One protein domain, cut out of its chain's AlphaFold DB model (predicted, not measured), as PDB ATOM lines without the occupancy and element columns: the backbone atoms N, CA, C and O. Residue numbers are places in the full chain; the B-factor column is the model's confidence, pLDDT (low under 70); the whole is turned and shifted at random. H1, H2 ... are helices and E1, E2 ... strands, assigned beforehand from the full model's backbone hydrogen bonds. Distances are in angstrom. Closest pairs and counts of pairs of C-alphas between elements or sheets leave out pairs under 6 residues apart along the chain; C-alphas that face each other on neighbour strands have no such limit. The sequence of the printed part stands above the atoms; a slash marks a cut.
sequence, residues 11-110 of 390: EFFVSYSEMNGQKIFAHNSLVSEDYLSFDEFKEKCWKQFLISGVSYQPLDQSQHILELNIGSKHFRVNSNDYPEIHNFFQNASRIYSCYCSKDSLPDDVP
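What this domain is: This is residues 11 to 110 of the 390 residues of an uncharacterized protein of Firmicutes bacterium (UniProt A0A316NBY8). A small sheet of three strands, E3, E4 and E5, has the long helix H2 slantwise over one face, while helix H1 runs beside part of H2 and grazes the sheet with its residues 45 to 52. A separate hairpin, E1 and E2, lies at one end of the long axis, near the first residues of H1 and away from the other sheet; the last residues of H2 lie toward the other end. The printed part has 100 residues with five named strands and two named helices, in the order E1 E2 H1 E3 E4 E5 H2, and its class is mixed, helices and strands. Both sheets are antiparallel, in the orders E1 - E2 and E3 - E4 - E5. The whole is compact, with a radius of gyration of the C-alphas of 13.7 A and spans of 41 by 29 by 27 A.

How they stand to each other: Look first at E1, residues 14 to 19, and E2, residues 22 to 28, an antiparallel hairpin in which N 17 and O 24 are 2.8 A apart, within hydrogen-bond range. Next comes H1, residues 38 to 52; its closest C-alpha pair with E2 is Phe 38 and Ile 24, 6.8 A apart. Then E3, residues 54 to 58, E4, residues 65 to 70, and E5, residues 73 to 78, form a meander, each strand the antiparallel neighbour of the one before. Find N 67 and O 57 at 2.8 A between E3 and E4, and N 68 and O 75 at 2.8 A between E4 and E5, both within hydrogen-bond range. E1 is apart from E3, E4 and E5, and so is E2. H2, residues 83 to 101, is on the sheet E3 E4 E5 at a height over the sheet of 8.0 A, giving two layers, a helix on one face of a sheet. It lies over E3 and E4, and only just over E5, where 3 of its C-alphas fall; on the local plane it runs slantwise to the strands, at 53 degrees to E3. Its closest C-alphas to E3 are those of Ser 93 and Ser 55, 4.9 A apart. With residues 88 to 96 alone H2 touches H1, the same way at a shallow tilt of 34 degrees, only just short of steep; the closest C-alphas are those of Leu 50 and Tyr 96, 7.5 A apart. In H2 every O i to N i+4 pair is within hydrogen-bond range; in H1, 9 of 11 are.

Where its parts are: Find C-alpha 14 at (96.859, 122.657, 164.317), where E1 begins its 15.9 A; E2 spans 16.9 A. H1 starts at C-alpha 38, (101.126, 112.360, 166.480), and covers 20.8 A. E3 spans 13.8 A, E4 16.3 A and E5 16.4 A. H2 runs 27.3 A to C-alpha 101 at (110.981, 107.374, 141.162).

The domain as a whole: The C-alphas farthest apart are those of Asn 20 and Ser 101, at 42.0 A. The printed part has no cut and no long link. Look for pLDDT under 70 at residues 17 to 26, 32 to 35 and 61 to 63; the mean of the printed part of this model is 81.7.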
ATOM      1  N   GLU A  11      95.846 128.499 155.036       83.56
ATOM      2  CA  GLU A  11      96.841 128.349 156.098       83.56
ATOM      3  C   GLU A  11      96.669 126.979 156.756       83.56
ATOM      4  O   GLU A  11      95.553 126.567 157.085       83.56
ATOM      5  N   PHE A  12      97.776 126.251 156.890       85.62
ATOM      6  CA  PHE A  12      97.814 125.048 157.705       85.62
ATOM      7  C   PHE A  12      97.789 125.455 159.171       85.62
ATOM      8  O   PHE A  12      98.580 126.292 159.604       85.62
ATOM      9  N   PHE A  13      96.912 124.828 159.940       82.88
ATOM     10  CA  PHE A  13      96.815 125.072 161.366       82.88
ATOM     11  C   PHE A  13      96.564 123.768 162.122       82.88
ATOM     12  O   PHE A  13      95.930 122.833 161.617       82.88
ATOM     13  N   VAL A  14      97.059 123.740 163.358       80.62
ATOM     14  CA  VAL A  14      96.859 122.657 164.317       80.62
ATOM     15  C   VAL A  14      96.554 123.251 165.685       80.62
ATOM     16  O   VAL A  14      97.299 124.088 166.196       80.62
ATOM     17  N   SER A  15      95.485 122.781 166.316       76.81
ATOM     18  CA  SER A  15      95.250 123.021 167.738       76.81
ATOM     19  C   SER A  15      95.590 121.772 168.534       76.81
ATOM     20  O   SER A  15      95.194 120.664 168.165       76.81
ATOM     21  N   TYR A  16      96.282 121.958 169.651       76.62
ATOM     22  CA  TYR A  16      96.624 120.878 170.565       76.62
ATOM     23  C   TYR A  16      95.687 120.853 171.770       76.62
ATOM     24  O   TYR A  16      95.223 121.897 172.224       76.62
ATOM     25  N   SER A  17      95.464 119.657 172.300       64.12
ATOM     26  CA  SER A  17      94.909 119.416 173.628       64.12
ATOM     27  C   SER A  17      95.857 118.499 174.393       64.12
ATOM     28  O   SER A  17      96.763 117.894 173.818       64.12
ATOM     29  N   GLU A  18      95.650 118.396 175.695       62.56
ATOM     30  CA  GLU A  18      96.360 117.459 176.551       62.56
ATOM     31  C   GLU A  18      95.364 116.426 177.076       62.56
ATOM     32  O   GLU A  18      94.290 116.781 177.562       62.56
ATOM     33  N   MET A  19      95.697 115.145 176.938       45.81
ATOM     34  CA  MET A  19      94.907 114.043 177.481       45.81
ATOM     35  C   MET A  19      95.870 113.085 178.172       45.81
ATOM     36  O   MET A  19      96.821 112.606 177.561       45.81
ATOM     37  N   ASN A  20      95.661 112.849 179.468       51.53
ATOM     38  CA  ASN A  20      96.519 111.991 180.297       51.53
ATOM     39  C   ASN A  20      98.017 112.375 180.278       51.53
ATOM     40  O   ASN A  20      98.882 111.503 180.330       51.53
ATOM     41  N   GLY A  21      98.337 113.672 180.197       54.06
ATOM     42  CA  GLY A  21      99.722 114.164 180.172       54.06
ATOM     43  C   GLY A  21     100.432 114.024 178.821       54.06
ATOM     44  O   GLY A  21     101.635 114.257 178.735       54.06
ATOM     45  N   GLN A  22      99.713 113.627 177.764       59.91
ATOM     46  CA  GLN A  22     100.231 113.557 176.399       59.91
ATOM     47  C   GLN A  22      99.561 114.598 175.503       59.91
ATOM     48  O   GLN A  22      98.353 114.846 175.582       59.91
ATOM     49  N   LYS A  23     100.367 115.205 174.628       66.38
ATOM     50  CA  LYS A  23      99.928 116.207 173.656       66.38
ATOM     51  C   LYS A  23      99.235 115.508 172.485       66.38
ATOM     52  O   LYS A  23      99.846 114.686 171.807       66.38
ATOM     53  N   ILE A  24      97.979 115.862 172.237       69.94
ATOM     54  CA  ILE A  24      97.157 115.322 171.147       69.94
ATOM     55  C   ILE A  24      96.665 116.442 170.228       69.94
ATOM     56  O   ILE A  24      96.485 117.590 170.640       69.94
ATOM     57  N   PHE A  25      96.455 116.114 168.962       69.31
ATOM     58  CA  PHE A  25      95.926 116.986 167.924       69.31
ATOM     59  C   PHE A  25      94.415 117.097 168.084       69.31
ATOM     60  O   PHE A  25      93.683 116.204 167.673       69.31
ATOM     61  N   ALA A  26      93.941 118.187 168.682       57.44
ATOM     62  CA  ALA A  26      92.517 118.422 168.897       57.44
ATOM     63  C   ALA A  26      91.785 118.789 167.602       57.44
ATOM     64  O   ALA A  26      90.662 118.356 167.411       57.44
ATOM     65  N   HIS A  27      92.425 119.558 166.716       70.75
ATOM     66  CA  HIS A  27      91.879 119.916 165.406       70.75
ATOM     67  C   HIS A  27      93.022 120.212 164.431       70.75
ATOM     68  O   HIS A  27      94.069 120.725 164.840       70.75
ATOM     69  N   ASN A  28      92.850 119.888 163.148       80.25
ATOM     70  CA  ASN A  28      93.875 120.126 162.131       80.25
ATOM     71  C   ASN A  28      93.283 120.296 160.719       80.25
ATOM     72  O   ASN A  28      92.170 119.864 160.430       80.25
ATOM     73  N   SER A  29      94.042 120.917 159.811       79.81
ATOM     74  CA  SER A  29      93.567 121.218 158.448       79.81
ATOM     75  C   SER A  29      93.579 120.038 157.461       79.81
ATOM     76  O   SER A  29      93.072 120.186 156.343       79.81
ATOM     77  N   LEU A  30      94.189 118.899 157.813       78.88
ATOM     78  CA  LEU A  30      94.480 117.798 156.878       78.88
ATOM     79  C   LEU A  30      93.613 116.553 157.100       78.88
ATOM     80  O   LEU A  30      93.191 115.908 156.135       78.88
ATOM     81  N   VAL A  31      93.326 116.235 158.356       78.06
ATOM     82  CA  VAL A  31      92.564 115.079 158.823       78.06
ATOM     83  C   VAL A  31      91.347 115.605 159.574       78.06
ATOM     84  O   VAL A  31      91.481 116.404 160.490       78.06
ATOM     85  N   SER A  32      90.154 115.161 159.183       65.75
ATOM     86  CA  SER A  32      88.878 115.611 159.761       65.75
ATOM     87  C   SER A  32      88.543 114.983 161.116       65.75
ATOM     88  O   SER A  32      87.448 115.194 161.621       65.75
ATOM     89  N   GLU A  33      89.427 114.133 161.636       66.81
ATOM     90  CA  GLU A  33      89.276 113.480 162.933       66.81
ATOM     91  C   GLU A  33      89.943 114.353 163.998       66.81
ATOM     92  O   GLU A  33      91.066 114.833 163.808       66.81
ATOM     93  N   ASP A  34      89.230 114.547 165.100       67.50
ATOM     94  CA  ASP A  34      89.702 115.281 166.266       67.50
ATOM     95  C   ASP A  34      90.360 114.310 167.261       67.50
ATOM     96  O   ASP A  34      90.037 113.122 167.295       67.50
ATOM     97  N   TYR A  35      91.259 114.832 168.097       65.19
ATOM     98  CA  TYR A  35      91.950 114.111 169.178       65.19
ATOM     99  C   TYR A  35      92.849 112.948 168.725       65.19
ATOM    100  O   TYR A  35      92.776 111.845 169.257       65.19
ATOM    101  N   LEU A  36      93.742 113.208 167.769       72.31
ATOM    102  CA  LEU A  36      94.729 112.227 167.296       72.31
ATOM    103  C   LEU A  36      96.049 112.343 168.065       72.31
ATOM    104  O   LEU A  36      96.505 113.447 168.359       72.31
ATOM    105  N   SER A  37      96.726 111.232 168.332       80.75
ATOM    106  CA  SER A  37      98.160 111.255 168.651       80.75
ATOM    107  C   SER A  37      98.988 111.664 167.422       80.75
ATOM    108  O   SER A  37      98.499 111.663 166.289       80.75
ATOM    109  N   PHE A  38     100.264 112.016 167.617       82.12
ATOM    110  CA  PHE A  38     101.126 112.360 166.480       82.12
ATOM    111  C   PHE A  38     101.344 111.180 165.528       82.12
ATOM    112  O   PHE A  38     101.399 111.369 164.315       82.12
ATOM    113  N   ASP A  39     101.426 109.961 166.057       83.75
ATOM    114  CA  ASP A  39     101.597 108.760 165.242       83.75
ATOM    115  C   ASP A  39     100.351 108.460 164.405       83.75
ATOM    116  O   ASP A  39     100.465 108.242 163.198       83.75
ATOM    117  N   GLU A  40      99.159 108.572 164.998       83.12
ATOM    118  CA  GLU A  40      97.895 108.441 164.261       83.12
ATOM    119  C   GLU A  40      97.754 109.536 163.196       83.12
ATOM    120  O   GLU A  40      97.329 109.268 162.071       83.12
ATOM    121  N   PHE A  41      98.160 110.770 163.510       86.62
ATOM    122  CA  PHE A  41      98.187 111.855 162.535       86.62
ATOM    123  C   PHE A  41      99.097 111.525 161.338       86.62
ATOM    124  O   PHE A  41      98.671 111.694 160.189       86.62
ATOM    125  N   LYS A  42     100.315 111.017 161.581       90.25
ATOM    126  CA  LYS A  42     101.255 110.605 160.521       90.25
ATOM    127  C   LYS A  42     100.673 109.488 159.656       90.25
ATOM    128  O   LYS A  42     100.706 109.597 158.429       90.25
ATOM    129  N   GLU A  43     100.083 108.460 160.266       87.19
ATOM    130  CA  GLU A  43      99.456 107.338 159.553       87.19
ATOM    131  C   GLU A  43      98.314 107.816 158.636       87.19
ATOM    132  O   GLU A  43      98.258 107.489 157.443       87.19
ATOM    133  N   LYS A  44      97.427 108.670 159.164       86.88
ATOM    134  CA  LYS A  44      96.302 109.242 158.410       86.88
ATOM    135  C   LYS A  44      96.778 110.148 157.273       86.88
ATOM    136  O   LYS A  44      96.183 110.129 156.190       86.88
ATOM    137  N   CYS A  45      97.848 110.913 157.490       91.00
ATOM    138  CA  CYS A  45      98.478 111.722 156.448       91.00
ATOM    139  C   CYS A  45      99.048 110.846 155.330       91.00
ATOM    140  O   CYS A  45      98.750 111.093 154.158       91.00
ATOM    141  N   TRP A  46      99.781 109.783 155.670       92.56
ATOM    142  CA  TRP A  46     100.365 108.875 154.683       92.56
ATOM    143  C   TRP A  46      99.324 108.245 153.764       92.56
ATOM    144  O   TRP A  46      99.539 108.187 152.552       92.56
ATOM    145  N   LYS A  47      98.155 107.872 154.295       86.25
ATOM    146  CA  LYS A  47      97.039 107.393 153.468       86.25
ATOM    147  C   LYS A  47      96.634 108.405 152.390       86.25
ATOM    148  O   LYS A  47      96.399 108.027 151.241       86.25
ATOM    149  N   GLN A  48      96.555 109.693 152.732       87.50
ATOM    150  CA  GLN A  48      96.239 110.738 151.752       87.50
ATOM    151  C   GLN A  48      97.396 110.983 150.778       87.50
ATOM    152  O   GLN A  48      97.148 111.118 149.578       87.50
ATOM    153  N   PHE A  49      98.634 111.020 151.279       91.69
ATOM    154  CA  PHE A  49      99.840 111.288 150.493       91.69
ATOM    155  C   PHE A  49     100.085 110.211 149.436       91.69
ATOM    156  O   PHE A  49     100.336 110.535 148.279       91.69
ATOM    157  N   LEU A  50      99.932 108.936 149.798       89.44
ATOM    158  CA  LEU A  50     100.131 107.808 148.886       89.44
ATOM    159  C   LEU A  50      99.139 107.809 147.714       89.44
ATOM    160  O   LEU A  50      99.496 107.418 146.605       89.44
ATOM    161  N   ILE A  51      97.910 108.279 147.945       84.12
ATOM    162  CA  ILE A  51      96.848 108.314 146.930       84.12
ATOM    163  C   ILE A  51      96.900 109.601 146.101       84.12
ATOM    164  O   ILE A  51      96.771 109.555 144.880       84.12
ATOM    165  N   SER A  52      97.028 110.752 146.760       83.00
ATOM    166  CA  SER A  52      96.866 112.072 146.127       83.00
ATOM    167  C   SER A  52      98.191 112.694 145.694       83.00
ATOM    168  O   SER A  52      98.193 113.647 144.919       83.00
ATOM    169  N   GLY A  53      99.304 112.162 146.187       85.31
ATOM    170  CA  GLY A  53     100.622 112.756 146.079       85.31
ATOM    171  C   GLY A  53     100.871 113.838 147.113       85.31
ATOM    172  O   GLY A  53      99.942 114.523 147.538       85.31
ATOM    173  N   VAL A  54     102.134 113.973 147.515       91.50
ATOM    174  CA  VAL A  54     102.591 115.019 148.429       91.50
ATOM    175  C   VAL A  54     103.873 115.665 147.911       91.50
ATOM    176  O   VAL A  54     104.767 114.984 147.412       91.50
ATOM    177  N   SER A  55     103.969 116.986 148.039       89.94
ATOM    178  CA  SER A  55     105.243 117.699 147.952       89.94
ATOM    179  C   SER A  55     105.293 118.811 148.987       89.94
ATOM    180  O   SER A  55     104.263 119.394 149.332       89.94
ATOM    181  N   TYR A  56     106.491 119.083 149.490       91.44
ATOM    182  CA  TYR A  56     106.723 120.119 150.481       91.44
ATOM    183  C   TYR A  56     107.949 120.938 150.094       91.44
ATOM    184  O   TYR A  56     109.062 120.411 150.049       91.44
ATOM    185  N   GLN A  57     107.739 122.206 149.737       88.50
ATOM    186  CA  GLN A  57     108.778 123.067 149.163       88.50
ATOM    187  C   GLN A  57     108.676 124.498 149.709       88.50
ATOM    188  O   GLN A  57     107.589 124.926 150.086       88.50
ATOM    189  N   PRO A  58     109.776 125.266 149.765       83.81
ATOM    190  CA  PRO A  58     109.719 126.684 150.115       83.81
ATOM    191  C   PRO A  58     108.821 127.451 149.137       83.81
ATOM    192  O   PRO A  58     108.968 127.302 147.926       83.81
ATOM    193  N   LEU A  59     107.906 128.272 149.660       76.25
ATOM    194  CA  LEU A  59     106.979 129.055 148.830       76.25
ATOM    195  C   LEU A  59     107.680 130.253 148.159       76.25
ATOM    196  O   LEU A  59     107.286 130.678 147.080       76.25
ATOM    197  N   ASP A  60     108.720 130.781 148.804       71.12
ATOM    198  CA  ASP A  60     109.528 131.921 148.366       71.12
ATOM    199  C   ASP A  60     110.997 131.711 148.790       71.12
ATOM    200  O   ASP A  60     111.356 130.688 149.374       71.12
ATOM    201  N   GLN A  61     111.864 132.710 148.577       65.25
ATOM    202  CA  GLN A  61     113.226 132.735 149.147       65.25
ATOM    203  C   GLN A  61     113.246 132.674 150.692       65.25
ATOM    204  O   GLN A  61     114.308 132.498 151.292       65.25
ATOM    205  N   SER A  62     112.091 132.825 151.352       61.06
ATOM    206  CA  SER A  62     111.945 132.634 152.792       61.06
ATOM    207  C   SER A  62     111.981 131.148 153.157       61.06
ATOM    208  O   SER A  62     111.076 130.399 152.801       61.06
ATOM    209  N   GLN A  63     112.965 130.736 153.955       66.44
ATOM    210  CA  GLN A  63     113.077 129.351 154.433       66.44
ATOM    211  C   GLN A  63     111.977 128.945 155.432       66.44
ATOM    212  O   GLN A  63     111.794 127.759 155.679       66.44
ATOM    213  N   HIS A  64     111.245 129.909 156.003       75.31
ATOM    214  CA  HIS A  64     110.300 129.663 157.099       75.31
ATOM    215  C   HIS A  64     108.854 129.419 156.657       75.31
ATOM    216  O   HIS A  64     108.064 128.889 157.431       75.31
ATOM    217  N   ILE A  65     108.488 129.807 155.433       83.06
ATOM    218  CA  ILE A  65     107.137 129.607 154.899       83.06
ATOM    219  C   ILE A  65     107.230 128.638 153.728       83.06
ATOM    220  O   ILE A  65     107.821 128.943 152.691       83.06
ATOM    221  N   LEU A  66     106.634 127.467 153.909       89.00
ATOM    222  CA  LEU A  66     106.658 126.383 152.944       89.00
ATOM    223  C   LEU A  66     105.251 126.080 152.455       89.00
ATOM    224  O   LEU A  66     104.262 126.267 153.163       89.00
ATOM    225  N   GLU A  67     105.176 125.598 151.229       89.69
ATOM    226  CA  GLU A  67     103.961 125.125 150.605       89.69
ATOM    227  C   GLU A  67     103.896 123.601 150.694       89.69
ATOM    228  O   GLU A  67     104.782 122.890 150.213       89.69
ATOM    229  N   LEU A  68     102.837 123.104 151.334       90.94
ATOM    230  CA  LEU A  68     102.453 121.701 151.340       90.94
ATOM    231  C   LEU A  68     101.376 121.480 150.284       90.94
ATOM    232  O   LEU A  68     100.245 121.952 150.419       90.94
ATOM    233  N   ASN A  69     101.726 120.708 149.264       88.38
ATOM    234  CA  ASN A  69     100.825 120.332 148.187       88.38
ATOM    235  C   ASN A  69     100.392 118.885 148.377       88.38
ATOM    236  O   ASN A  69     101.240 117.997 148.451       88.38
ATOM    237  N   ILE A  70      99.081 118.645 148.423       86.94
ATOM    238  CA  ILE A  70      98.495 117.304 148.500       86.94
ATOM    239  C   ILE A  70      97.459 117.169 147.387       86.94
ATOM    240  O   ILE A  70      96.325 117.649 147.504       86.94
ATOM    241  N   GLY A  71      97.844 116.535 146.281       80.12
ATOM    242  CA  GLY A  71      97.056 116.531 145.049       80.12
ATOM    243  C   GLY A  71      96.737 117.950 144.567       80.12
ATOM    244  O   GLY A  71      97.625 118.672 144.137       80.12
ATOM    245  N   SER A  72      95.463 118.343 144.647       76.38
ATOM    246  CA  SER A  72      94.967 119.685 144.271       76.38
ATOM    247  C   SER A  72      94.814 120.649 145.454       76.38
ATOM    248  O   SER A  72      94.284 121.744 145.298       76.38
ATOM    249  N   LYS A  73      95.190 120.232 146.667       82.31
ATOM    250  CA  LYS A  73      95.124 121.085 147.857       82.31
ATOM    251  C   LYS A  73      96.485 121.725 148.102       82.31
ATOM    252  O   LYS A  73      97.486 121.015 148.139       82.31
ATOM    253  N   HIS A  74      96.473 123.028 148.361       86.62
ATOM    254  CA  HIS A  74      97.660 123.838 148.616       86.62
ATOM    255  C   HIS A  74      97.554 124.486 149.998       86.62
ATOM    256  O   HIS A  74      96.591 125.212 150.279       86.62
ATOM    257  N   PHE A  75      98.525 124.202 150.866       87.75
ATOM    258  CA  PHE A  75      98.574 124.723 152.227       87.75
ATOM    259  C   PHE A  75      99.854 125.512 152.478       87.75
ATOM    260  O   PHE A  75     100.950 125.035 152.191       87.75
ATOM    261  N   ARG A  76      99.721 126.689 153.088       88.19
ATOM    262  CA  ARG A  76     100.856 127.469 153.587       88.19
ATOM    263  C   ARG A  76     101.183 127.019 155.009       88.19
ATOM    264  O   ARG A  76     100.332 127.109 155.890       88.19
ATOM    265  N   VAL A  77     102.404 126.547 155.224       86.69
ATOM    266  CA  VAL A  77     102.906 126.037 156.505       86.69
ATOM    267  C   VAL A  77     104.053 126.924 156.972       86.69
ATOM    268  O   VAL A  77     105.043 127.092 156.262       86.69
ATOM    269  N   ASN A  78     103.942 127.465 158.180       85.06
ATOM    270  CA  ASN A  78     105.043 128.146 158.851       85.06
ATOM    271  C   ASN A  78     105.856 127.120 159.656       85.06
ATOM    272  O   ASN A  78     105.317 126.449 160.538       85.06
ATOM    273  N   SER A  79     107.150 126.988 159.355       83.06
ATOM    274  CA  SER A  79     108.045 126.008 159.987       83.06
ATOM    275  C   SER A  79     108.188 126.206 161.496       83.06
ATOM    276  O   SER A  79     108.505 125.262 162.214       83.06
ATOM    277  N   ASN A  80     107.981 127.436 161.974       83.75
ATOM    278  CA  ASN A  80     108.236 127.805 163.363       83.75
ATOM    279  C   ASN A  80     107.081 127.433 164.297       83.75
ATOM    280  O   ASN A  80     107.306 127.241 165.490       83.75
ATOM    281  N   ASP A  81     105.863 127.318 163.766       80.75
ATOM    282  CA  ASP A  81     104.670 127.100 164.587       80.75
ATOM    283  C   ASP A  81     104.581 125.636 165.051       80.75
ATOM    284  O   ASP A  81     104.135 125.354 166.165       80.75
ATOM    285  N   TYR A  82     105.057 124.701 164.216       79.31
ATOM    286  CA  TYR A  82     104.954 123.257 164.449       79.31
ATOM    287  C   TYR A  82     106.190 122.493 163.927       79.31
ATOM    288  O   TYR A  82     106.118 121.842 162.881       79.31
ATOM    289  N   PRO A  83     107.334 122.526 164.637       83.88
ATOM    290  CA  PRO A  83     108.601 121.979 164.139       83.88
ATOM    291  C   PRO A  83     108.576 120.458 163.897       83.88
ATOM    292  O   PRO A  83     109.141 119.980 162.916       83.88
ATOM    293  N   GLU A  84     107.879 119.689 164.737       86.56
ATOM    294  CA  GLU A  84     107.743 118.229 164.572       86.56
ATOM    295  C   GLU A  84     106.962 117.867 163.300       86.56
ATOM    296  O   GLU A  84     107.356 116.981 162.543       86.56
ATOM    297  N   ILE A  85     105.879 118.600 163.024       88.12
ATOM    298  CA  ILE A  85     105.060 118.417 161.820       88.12
ATOM    299  C   ILE A  85     105.837 118.856 160.578       88.12
ATOM    300  O   ILE A  85     105.771 118.206 159.537       88.12
ATOM    301  N   HIS A  86     106.583 119.955 160.690       89.31
ATOM    302  CA  HIS A  86     107.440 120.452 159.625       89.31
ATOM    303  C   HIS A  86     108.478 119.403 159.205       89.31
ATOM    304  O   HIS A  86     108.587 119.104 158.014       89.31
ATOM    305  N   ASN A  87     109.178 118.800 160.174       90.25
ATOM    306  CA  ASN A  87     110.131 117.717 159.920       90.25
ATOM    307  C   ASN A  87     109.456 116.522 159.241       90.25
ATOM    308  O   ASN A  87     109.942 116.045 158.215       90.25
ATOM    309  N   PHE A  88     108.289 116.108 159.744       93.19
ATOM    310  CA  PHE A  88     107.508 115.042 159.124       93.19
ATOM    311  C   PHE A  88     107.143 115.360 157.665       93.19
ATOM    312  O   PHE A  88     107.336 114.521 156.791       93.19
ATOM    313  N   PHE A  89     106.657 116.564 157.346       93.75
ATOM    314  CA  PHE A  89     106.309 116.917 155.963       93.75
ATOM    315  C   PHE A  89     107.522 116.948 155.029       93.75
ATOM    316  O   PHE A  89     107.410 116.522 153.875       93.75
ATOM    317  N   GLN A  90     108.685 117.402 155.506       92.38
ATOM    318  CA  GLN A  90     109.925 117.340 154.726       92.38
ATOM    319  C   GLN A  90     110.304 115.893 154.406       92.38
ATOM    320  O   GLN A  90     110.515 115.543 153.242       92.38
ATOM    321  N   ASN A  91     110.345 115.045 155.428       94.38
ATOM    322  CA  ASN A  91     110.694 113.639 155.288       94.38
ATOM    323  C   ASN A  91     109.674 112.886 154.425       94.38
ATOM    324  O   ASN A  91     110.066 112.170 153.501       94.38
ATOM    325  N   ALA A  92     108.378 113.127 154.628       94.56
ATOM    326  CA  ALA A  92     107.307 112.550 153.826       94.56
ATOM    327  C   ALA A  92     107.413 112.950 152.348       94.56
ATOM    328  O   ALA A  92     107.304 112.092 151.473       94.56
ATOM    329  N   SER A  93     107.702 114.222 152.047       93.12
ATOM    330  CA  SER A  93     107.920 114.681 150.668       93.12
ATOM    331  C   SER A  93     109.117 113.986 150.012       93.12
ATOM    332  O   SER A  93     109.062 113.641 148.828       93.12
ATOM    333  N   ARG A  94     110.206 113.768 150.759       93.19
ATOM    334  CA  ARG A  94     111.409 113.084 150.259       93.19
ATOM    335  C   ARG A  94     111.156 111.598 150.020       93.19
ATOM    336  O   ARG A  94     111.431 111.111 148.925       93.19
ATOM    337  N   ILE A  95     110.573 110.906 151.002       93.25
ATOM    338  CA  ILE A  95     110.170 109.498 150.888       93.25
ATOM    339  C   ILE A  95     109.228 109.314 149.694       93.25
ATOM    340  O   ILE A  95     109.457 108.439 148.860       93.25
ATOM    341  N   TYR A  96     108.203 110.163 149.570       92.44
ATOM    342  CA  TYR A  96     107.238 110.073 148.479       92.44
ATOM    343  C   TYR A  96     107.894 110.292 147.108       92.44
ATOM    344  O   TYR A  96     107.589 109.577 146.156       92.44
ATOM    345  N   SER A  97     108.854 111.215 147.011       89.94
ATOM    346  CA  SER A  97     109.611 111.440 145.773       89.94
ATOM    347  C   SER A  97     110.421 110.203 145.362       89.94
ATOM    348  O   SER A  97     110.364 109.796 144.202       89.94
ATOM    349  N   CYS A  98     111.114 109.552 146.306       89.88
ATOM    350  CA  CYS A  98     111.822 108.289 146.057       89.88
ATOM    351  C   CYS A  98     110.859 107.166 145.646       89.88
ATOM    352  O   CYS A  98     111.135 106.430 144.697       89.88
ATOM    353  N   TYR A  99     109.701 107.075 146.306       89.44
ATOM    354  CA  TYR A  99     108.641 106.133 145.949       89.44
ATOM    355  C   TYR A  99     108.155 106.329 144.504       89.44
ATOM    356  O   TYR A  99     108.085 105.363 143.741       89.44
ATOM    357  N   CYS A 100     107.890 107.573 144.091       84.81
ATOM    358  CA  CYS A 100     107.491 107.896 142.719       84.81
ATOM    359  C   CYS A 100     108.566 107.523 141.688       84.81
ATOM    360  O   CYS A 100     108.234 106.997 140.621       84.81
ATOM    361  N   SER A 101     109.842 107.745 142.013       85.81
ATOM    362  CA  SER A 101     110.981 107.374 141.162       85.81
ATOM    363  C   SER A 101     111.310 105.877 141.188       85.81
ATOM    364  O   SER A 101     112.031 105.401 140.314       85.81
ATOM    365  N   LYS A 102     110.720 105.111 142.119       85.50
ATOM    366  CA  LYS A 102     111.032 103.694 142.404       85.50
ATOM    367  C   LYS A 102     112.472 103.480 142.880       85.50
ATOM    368  O   LYS A 102     113.038 102.403 142.677       85.50
ATOM    369  N   ASP A 103     113.022 104.504 143.516       87.31
ATOM    370  CA  ASP A 103     114.344 104.488 144.124       87.31
ATOM    371  C   ASP A 103     114.274 103.925 145.550       87.31
ATOM    372  O   ASP A 103     113.191 103.740 146.121       87.31
ATOM    373  N   SER A 104     115.441 103.637 146.128       86.06
ATOM    374  CA  SER A 104     115.572 103.278 147.541       86.06
ATOM    375  C   SER A 104     115.084 104.409 148.446       86.06
ATOM    376  O   SER A 104     115.192 105.588 148.101       86.06
ATOM    377  N   LEU A 105     114.562 104.048 149.620       89.19
ATOM    378  CA  LEU A 105     114.194 105.036 150.630       89.19
ATOM    379  C   LEU A 105     115.439 105.813 151.092       89.19
ATOM    380  O   LEU A 105     116.522 105.232 151.145       89.19
ATOM    381  N   PRO A 106     115.299 107.108 151.417       87.50
ATOM    382  CA  PRO A 106     116.410 107.924 151.892       87.50
ATOM    383  C   PRO A 106     116.923 107.418 153.246       87.50
ATOM    384  O   PRO A 106     116.161 107.282 154.203       87.50
ATOM    385  N   ASP A 107     118.222 107.143 153.314       84.12
ATOM    386  CA  ASP A 107     118.862 106.504 154.469       84.12
ATOM    387  C   ASP A 107     119.018 107.422 155.679       84.12
ATOM    388  O   ASP A 107     119.062 106.948 156.813       84.12
ATOM    389  N   ASP A 108     119.076 108.724 155.425       86.75
ATOM    390  CA  ASP A 108     119.200 109.779 156.426       86.75
ATOM    391  C   ASP A 108     117.864 110.144 157.092       86.75
ATOM    392  O   ASP A 108     117.849 110.891 158.069       86.75
ATOM    393  N   VAL A 109     116.738 109.623 156.590       88.62
ATOM    394  CA  VAL A 109     115.430 109.804 157.229       88.62
ATOM    395  C   VAL A 109     115.294 108.833 158.413       88.62
ATOM    396  O   VAL A 109     115.659 107.654 158.272       88.62
ATOM    397  N   PRO A 110     114.755 109.280 159.570       88.31
ATOM    398  CA  PRO A 110     114.567 108.433 160.746       88.31
ATOM    399  C   PRO A 110     113.879 107.104 160.424       88.31
ATOM    400  O   PRO A 110     113.007 107.030 159.548       88.31
TER     401      PRO A 110